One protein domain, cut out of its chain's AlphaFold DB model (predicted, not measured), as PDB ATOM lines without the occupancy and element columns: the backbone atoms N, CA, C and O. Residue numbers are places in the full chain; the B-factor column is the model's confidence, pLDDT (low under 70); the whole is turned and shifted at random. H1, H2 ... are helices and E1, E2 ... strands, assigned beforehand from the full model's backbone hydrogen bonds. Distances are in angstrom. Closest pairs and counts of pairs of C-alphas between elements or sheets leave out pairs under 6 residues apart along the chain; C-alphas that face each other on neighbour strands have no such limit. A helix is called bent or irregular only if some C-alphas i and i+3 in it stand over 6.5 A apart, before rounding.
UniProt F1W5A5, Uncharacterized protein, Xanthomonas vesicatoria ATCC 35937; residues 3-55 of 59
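Overview. This is residues 3 to 55 of the 59 residues of an uncharacterized protein of Xanthomonas vesicatoria ATCC 35937 (UniProt F1W5A5). A small hairpin of two strands, E1 and E2, packs on one end of a long, kinked helix, H1, whose other end reaches away from the hairpin and makes much of the length. Between the strands the chain makes a wide loop, residues 37 to 50. The printed part has 53 residues with one named helix and two named strands, in the order H1, E1, E2; the sheet, E1 - E2, is antiparallel, and the class is mixed, helices and strands. The whole is only just compact, close to loose, with a radius of gyration of the C-alphas of 11.5 A and spans of 30 by 21 by 18 A.

Along the chain. E1 is residues 32 to 36, 13.4 A from first to last C-alpha, and begins at C-alpha 32 (-41.646, -22.396, 18.540). E2 is residues 51 to 54, 10.3 A long, and ends at C-alpha 54 (-41.143, -26.135, 21.475). H1 is residues 9 to 28, 28.7 A long, from C-alpha 9 (-32.021, -4.351, 33.411). H1 has a kink of 40 degrees near residue 18 and is only just irregular: C-alphas 14 and 17 are 7.0 A apart.

Arrangement. E1 and E2 form a hairpin, antiparallel at 149 degrees between their directions. N 33 and O 53, at 2.8 A, and N 35 and O 51, at 2.9 A, are within hydrogen-bond range. Residues 35 to 36 of E1 also pair, antiparallel, with residues 39 to 40. The closest C-alphas of H1 and E1 are those of Ala 27 and Arg 33, 5.6 A apart. Those of H1 and E2 are Ala 23 and Leu 52, 7.8 A apart. In H1, 14 of 16 O i to N i+4 pairs are within hydrogen-bond range.

Size, cuts and confidence. The C-alphas farthest apart, those of Asp 8 and Gly 30, are 31.1 A apart. The printed part has no cut. The link from H1 to E1 is tight, with 3 residues; that from E1 to E2 is long, with 14. Mean pLDDT of the printed part is 89.5, and residues 3 to 6 are under 70.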
ATOM      1  N   ARG A   3     -32.033 -11.813  29.638       60.75
ATOM      2  CA  ARG A   3     -31.172 -11.836  30.845       60.75
ATOM      3  C   ARG A   3     -29.915 -12.704  30.707       60.75
ATOM      4  O   ARG A   3     -29.004 -12.567  31.502       60.75
ATOM      5  N   ALA A   4     -29.877 -13.613  29.730       67.62
ATOM      6  CA  ALA A   4     -28.680 -14.407  29.455       67.62
ATOM      7  C   ALA A   4     -27.615 -13.611  28.674       67.62
ATOM      8  O   ALA A   4     -26.490 -14.075  28.558       67.62
ATOM      9  N   LEU A   5     -27.977 -12.446  28.121       64.50
ATOM     10  CA  LEU A   5     -27.091 -11.589  27.329       64.50
ATOM     11  C   LEU A   5     -26.505 -10.429  28.152       64.50
ATOM     12  O   LEU A   5     -25.463  -9.901  27.786       64.50
ATOM     13  N   SER A   6     -27.172 -10.023  29.238       67.88
ATOM     14  CA  SER A   6     -26.683  -9.029  30.200       67.88
ATOM     15  C   SER A   6     -27.505  -9.085  31.494       67.88
ATOM     16  O   SER A   6     -28.727  -9.269  31.445       67.88
ATOM     17  N   GLU A   7     -26.849  -8.897  32.641       76.56
ATOM     18  CA  GLU A   7     -27.513  -8.740  33.943       76.56
ATOM     19  C   GLU A   7     -28.122  -7.339  34.125       76.56
ATOM     20  O   GLU A   7     -29.022  -7.169  34.947       76.56
ATOM     21  N   ASP A   8     -27.695  -6.365  33.313       84.06
ATOM     22  CA  ASP A   8     -28.207  -4.996  33.339       84.06
ATOM     23  C   ASP A   8     -29.673  -4.949  32.853       84.06
ATOM     24  O   ASP A   8     -29.957  -5.274  31.686       84.06
ATOM     25  N   PRO A   9     -30.612  -4.527  33.727       76.38
ATOM     26  CA  PRO A   9     -32.021  -4.351  33.411       76.38
ATOM     27  C   PRO A   9     -32.330  -3.551  32.155       76.38
ATOM     28  O   PRO A   9     -33.271  -3.899  31.441       76.38
ATOM     29  N   ASP A  10     -31.570  -2.506  31.874       83.19
ATOM     30  CA  ASP A  10     -31.867  -1.600  30.772       83.19
ATOM     31  C   ASP A  10     -31.336  -2.156  29.452       83.19
ATOM     32  O   ASP A  10     -32.030  -2.115  28.433       83.19
ATOM     33  N   VAL A  11     -30.180  -2.822  29.490       81.81
ATOM     34  CA  VAL A  11     -29.619  -3.521  28.326       81.81
ATOM     35  C   VAL A  11     -30.556  -4.630  27.856       81.81
ATOM     36  O   VAL A  11     -30.942  -4.659  26.686       81.81
ATOM     37  N   TRP A  12     -30.982  -5.539  28.742       77.44
ATOM     38  CA  TRP A  12     -31.825  -6.647  28.286       77.44
ATOM     39  C   TRP A  12     -33.238  -6.197  27.904       77.44
ATOM     40  O   TRP A  12     -33.846  -6.826  27.033       77.44
ATOM     41  N   ARG A  13     -33.768  -5.115  28.497       83.94
ATOM     42  CA  ARG A  13     -35.052  -4.523  28.079       83.94
ATOM     43  C   ARG A  13     -34.976  -3.956  26.669       83.94
ATOM     44  O   ARG A  13     -35.881  -4.226  25.881       83.94
ATOM     45  N   ASN A  14     -33.888  -3.266  26.330       88.00
ATOM     46  CA  ASN A  14     -33.681  -2.702  24.996       88.00
ATOM     47  C   ASN A  14     -33.553  -3.777  23.903       88.00
ATOM     48  O   ASN A  14     -33.900  -3.524  22.754       88.00
ATOM     49  N   LEU A  15     -33.149  -5.001  24.257       88.12
ATOM     50  CA  LEU A  15     -33.102  -6.141  23.331       88.12
ATOM     51  C   LEU A  15     -34.462  -6.835  23.128       88.12
ATOM     52  O   LEU A  15     -34.630  -7.603  22.179       88.12
ATOM     53  N   MET A  16     -35.452  -6.606  24.000       87.62
ATOM     54  CA  MET A  16     -36.739  -7.313  23.932       87.62
ATOM     55  C   MET A  16     -37.515  -7.132  22.619       87.62
ATOM     56  O   MET A  16     -38.107  -8.125  22.188       87.62
ATOM     57  N   PRO A  17     -37.528  -5.955  21.958       90.12
ATOM     58  CA  PRO A  17     -38.153  -5.814  20.644       90.12
ATOM     59  C   PRO A  17     -37.547  -6.767  19.607       90.12
ATOM     60  O   PRO A  17     -38.273  -7.535  18.984       90.12
ATOM     61  N   GLN A  18     -36.216  -6.825  19.504       91.25
ATOM     62  CA  GLN A  18     -35.534  -7.719  18.563       91.25
ATOM     63  C   GLN A  18     -35.783  -9.199  18.889       91.25
ATOM     64  O   GLN A  18     -36.040 -10.005  17.998       91.25
ATOM     65  N   VAL A  19     -35.765  -9.568  20.173       91.06
ATOM     66  CA  VAL A  19     -36.091 -10.939  20.603       91.06
ATOM     67  C   VAL A  19     -37.522 -11.320  20.211       91.06
ATOM     68  O   VAL A  19     -37.762 -12.465  19.828       91.06
ATOM     69  N   ARG A  20     -38.477 -10.382  20.283       92.44
ATOM     70  CA  ARG A  20     -39.863 -10.621  19.854       92.44
ATOM     71  C   ARG A  20     -39.975 -10.849  18.354       92.44
ATOM     72  O   ARG A  20     -40.704 -11.756  17.968       92.44
ATOM     73  N   GLU A  21     -39.229 -10.110  17.539       93.75
ATOM     74  CA  GLU A  21     -39.205 -10.321  16.087       93.75
ATOM     75  C   GLU A  21     -38.672 -11.709  15.717       93.75
ATOM     76  O   GLU A  21     -39.300 -12.443  14.949       93.75
ATOM     77  N   VAL A  22     -37.563 -12.128  16.336       94.94
ATOM     78  CA  VAL A  22     -37.000 -13.471  16.120       94.94
ATOM     79  C   VAL A  22     -37.973 -14.555  16.588       94.94
ATOM     80  O   VAL A  22     -38.198 -15.533  15.877       94.94
ATOM     81  N   ALA A  23     -38.606 -14.375  17.752       94.31
ATOM     82  CA  ALA A  23     -39.615 -15.308  18.246       94.31
ATOM     83  C   ALA A  23     -40.835 -15.394  17.315       94.31
ATOM     84  O   ALA A  23     -41.364 -16.485  17.111       94.31
ATOM     85  N   ALA A  24     -41.267 -14.276  16.725       95.06
ATOM     86  CA  ALA A  24     -42.355 -14.248  15.755       95.06
ATOM     87  C   ALA A  24     -41.984 -15.015  14.477       95.06
ATOM     88  O   ALA A  24     -42.774 -15.826  13.995       95.06
ATOM     89  N   ALA A  25     -40.772 -14.813  13.954       95.94
ATOM     90  CA  ALA A  25     -40.273 -15.550  12.795       95.94
ATOM     91  C   ALA A  25     -40.171 -17.059  13.071       95.94
ATOM     92  O   ALA A  25     -40.677 -17.863  12.290       95.94
ATOM     93  N   ALA A  26     -39.603 -17.443  14.215       95.50
ATOM     94  CA  ALA A  26     -39.501 -18.839  14.629       95.50
ATOM     95  C   ALA A  26     -40.881 -19.483  14.851       95.50
ATOM     96  O   ALA A  26     -41.070 -20.661  14.547       95.50
ATOM     97  N   ALA A  27     -41.862 -18.719  15.343       95.75
ATOM     98  CA  ALA A  27     -43.232 -19.197  15.494       95.75
ATOM     99  C   ALA A  27     -43.917 -19.430  14.144       95.75
ATOM    100  O   ALA A  27     -44.586 -20.445  13.968       95.75
ATOM    101  N   ARG A  28     -43.704 -18.538  13.165       95.25
ATOM    102  CA  ARG A  28     -44.186 -18.725  11.784       95.25
ATOM    103  C   ARG A  28     -43.559 -19.944  11.110       95.25
ATOM    104  O   ARG A  28     -44.245 -20.642  10.374       95.25
ATOM    105  N   ALA A  29     -42.289 -20.222  11.395       96.25
ATOM    106  CA  ALA A  29     -41.601 -21.425  10.930       96.25
ATOM    107  C   ALA A  29     -42.018 -22.703  11.691       96.25
ATOM    108  O   ALA A  29     -41.566 -23.792  11.353       96.25
ATOM    109  N   GLY A  30     -42.849 -22.583  12.734       96.31
ATOM    110  CA  GLY A  30     -43.281 -23.705  13.568       96.31
ATOM    111  C   GLY A  30     -42.189 -24.274  14.483       96.31
ATOM    112  O   GLY A  30     -42.407 -25.258  15.185       96.31
ATOM    113  N   VAL A  31     -41.028 -23.622  14.551       97.75
ATOM    114  CA  VAL A  31     -39.948 -23.991  15.473       97.75
ATOM    115  C   VAL A  31     -40.396 -23.760  16.914       97.75
ATOM    116  O   VAL A  31     -40.138 -24.573  17.791       97.75
ATOM    117  N   VAL A  32     -41.129 -22.679  17.190       96.69
ATOM    118  CA  VAL A  32     -41.646 -22.396  18.540       96.69
ATOM    119  C   VAL A  32     -43.149 -22.154  18.544       96.69
ATOM    120  O   VAL A  32     -43.743 -21.747  17.553       96.69
ATOM    121  N   ARG A  33     -43.779 -22.352  19.701       96.75
ATOM    122  CA  ARG A  33     -45.137 -21.880  19.991       96.75
ATOM    123  C   ARG A  33     -45.082 -20.784  21.042       96.75
ATOM    124  O   ARG A  33     -44.430 -20.943  22.073       96.75
ATOM    125  N   VAL A  34     -45.790 -19.685  20.796       96.06
ATOM    126  CA  VAL A  34     -45.896 -18.569  21.742       96.06
ATOM    127  C   VAL A  34     -47.189 -18.706  22.531       96.06
ATOM    128  O   VAL A  34     -48.262 -18.868  21.949       96.06
ATOM    129  N   THR A  35     -47.102 -18.632  23.859       96.00
ATOM    130  CA  THR A  35     -48.280 -18.613  24.727       96.00
ATOM    131  C   THR A  35     -48.289 -17.416  25.669       96.00
ATOM    132  O   THR A  35     -47.250 -16.939  26.128       96.00
ATOM    133  N   GLN A  36     -49.487 -16.942  25.991       95.88
ATOM    134  CA  GLN A  36     -49.729 -15.976  27.051       95.88
ATOM    135  C   GLN A  36     -50.872 -16.490  27.920       95.88
ATOM    136  O   GLN A  36     -51.920 -16.875  27.412       95.88
ATOM    137  N   GLN A  37     -50.644 -16.538  29.236       94.12
ATOM    138  CA  GLN A  37     -51.621 -17.071  30.198       94.12
ATOM    139  C   GLN A  37     -52.148 -18.468  29.788       94.12
ATOM    140  O   GLN A  37     -53.332 -18.763  29.888       94.12
ATOM    141  N   GLY A  38     -51.258 -19.314  29.252       93.44
ATOM    142  CA  GLY A  38     -51.584 -20.669  28.793       93.44
ATOM    143  C   GLY A  38     -52.273 -20.754  27.425       93.44
ATOM    144  O   GLY A  38     -52.415 -21.851  26.892       93.44
ATOM    145  N   ARG A  39     -52.659 -19.630  26.811       94.25
ATOM    146  CA  ARG A  39     -53.301 -19.598  25.488       94.25
ATOM    147  C   ARG A  39     -52.268 -19.378  24.396       94.25
ATOM    148  O   ARG A  39     -51.358 -18.575  24.575       94.25
ATOM    149  N   THR A  40     -52.406 -20.078  23.269       94.06
ATOM    150  CA  THR A  40     -51.553 -19.834  22.094       94.06
ATOM    151  C   THR A  40     -51.901 -18.473  21.505       94.06
ATOM    152  O   THR A  40     -53.078 -18.159  21.345       94.06
ATOM    153  N   VAL A  41     -50.884 -17.668  21.213       94.88
ATOM    154  CA  VAL A  41     -51.040 -16.310  20.687       94.88
ATOM    155  C   VAL A  41     -50.070 -16.063  19.535       94.88
ATOM    156  O   VAL A  41     -49.072 -16.769  19.401       94.88
ATOM    157  N   GLN A  42     -50.356 -15.053  18.716       91.38
ATOM    158  CA  GLN A  42     -49.487 -14.620  17.622       91.38
ATOM    159  C   GLN A  42     -48.837 -13.276  17.970       91.38
ATOM    160  O   GLN A  42     -49.433 -12.443  18.647       91.38
ATOM    161  N   LEU A  43     -47.588 -13.089  17.547       90.12
ATOM    162  CA  LEU A  43     -46.864 -11.820  17.656       90.12
ATOM    163  C   LEU A  43     -47.015 -11.037  16.337       90.12
ATOM    164  O   LEU A  43     -47.096 -11.685  15.291       90.12
ATOM    165  N   PRO A  44     -47.013  -9.689  16.358       90.19
ATOM    166  CA  PRO A  44     -46.579  -8.822  17.462       90.19
ATOM    167  C   PRO A  44     -47.691  -8.306  18.396       90.19
ATOM    168  O   PRO A  44     -47.372  -7.642  19.381       90.19
ATOM    169  N   ASP A  45     -48.959  -8.640  18.156       86.44
ATOM    170  CA  ASP A  45     -50.127  -7.960  18.760       86.44
ATOM    171  C   ASP A  45     -50.284  -8.123  20.287       86.44
ATOM    172  O   ASP A  45     -51.128  -7.492  20.928       86.44
ATOM    173  N   VAL A  46     -49.455  -8.961  20.908       91.31
ATOM    174  CA  VAL A  46     -49.553  -9.324  22.322       91.31
ATOM    175  C   VAL A  46     -48.609  -8.490  23.180       91.31
ATOM    176  O   VAL A  46     -47.379  -8.609  23.113       91.31
ATOM    177  N   ARG A  47     -49.197  -7.711  24.091       89.50
ATOM    178  CA  ARG A  47     -48.465  -6.943  25.104       89.50
ATOM    179  C   ARG A  47     -48.193  -7.766  26.361       89.50
ATOM    180  O   ARG A  47     -48.950  -8.662  26.716       89.50
ATOM    181  N   GLY A  48     -47.123  -7.412  27.071       89.44
ATOM    182  CA  GLY A  48     -46.757  -8.047  28.339       89.44
ATOM    183  C   GLY A  48     -46.057  -9.404  28.182       89.44
ATOM    184  O   GLY A  48     -45.677  -9.783  27.072       89.44
ATOM    185  N   PRO A  49     -45.818 -10.124  29.291       91.12
ATOM    186  CA  PRO A  49     -45.031 -11.352  29.287       91.12
ATOM    187  C   PRO A  49     -45.635 -12.448  28.403       91.12
ATOM    188  O   PRO A  49     -46.847 -12.674  28.402       91.12
ATOM    189  N   ILE A  50     -44.759 -13.153  27.693       93.81
ATOM    190  CA  ILE A  50     -45.069 -14.314  26.853       93.81
ATOM    191  C   ILE A  50     -44.149 -15.473  27.241       93.81
ATOM    192  O   ILE A  50     -43.079 -15.265  27.818       93.81
ATOM    193  N   ARG A  51     -44.549 -16.696  26.909       95.12
ATOM    194  CA  ARG A  51     -43.738 -17.907  27.062       95.12
ATOM    195  C   ARG A  51     -43.494 -18.515  25.687       95.12
ATOM    196  O   ARG A  51     -44.400 -18.544  24.858       95.12
ATOM    197  N   LEU A  52     -42.276 -18.999  25.461       95.00
ATOM    198  CA  LEU A  52     -41.918 -19.766  24.271       95.00
ATOM    199  C   LEU A  52     -41.875 -21.245  24.645       95.00
ATOM    200  O   LEU A  52     -41.309 -21.611  25.673       95.00
ATOM    201  N   MET A  53     -42.491 -22.075  23.817       94.81
ATOM    202  CA  MET A  53     -42.513 -23.530  23.931       94.81
ATOM    203  C   MET A  53     -41.964 -24.137  22.641       94.81
ATOM    204  O   MET A  53     -41.990 -23.479  21.600       94.81
ATOM    205  N   ARG A  54     -41.505 -25.391  22.689       96.44
ATOM    206  CA  ARG A  54     -41.143 -26.135  21.475       96.44
ATOM    207  C   ARG A  54     -42.361 -26.245  20.555       96.44
ATOM    208  O   ARG A  54     -43.465 -26.547  21.019       96.44
ATOM    209  N   GLY A  55     -42.167 -25.906  19.289       94.50
ATOM    210  CA  GLY A  55     -43.167 -26.059  18.245       94.50
ATOM    211  C   GLY A  55     -43.073 -27.425  17.561       94.50
ATOM    212  O   GLY A  55     -42.214 -28.229  17.920       94.50
TER     213      GLY A  55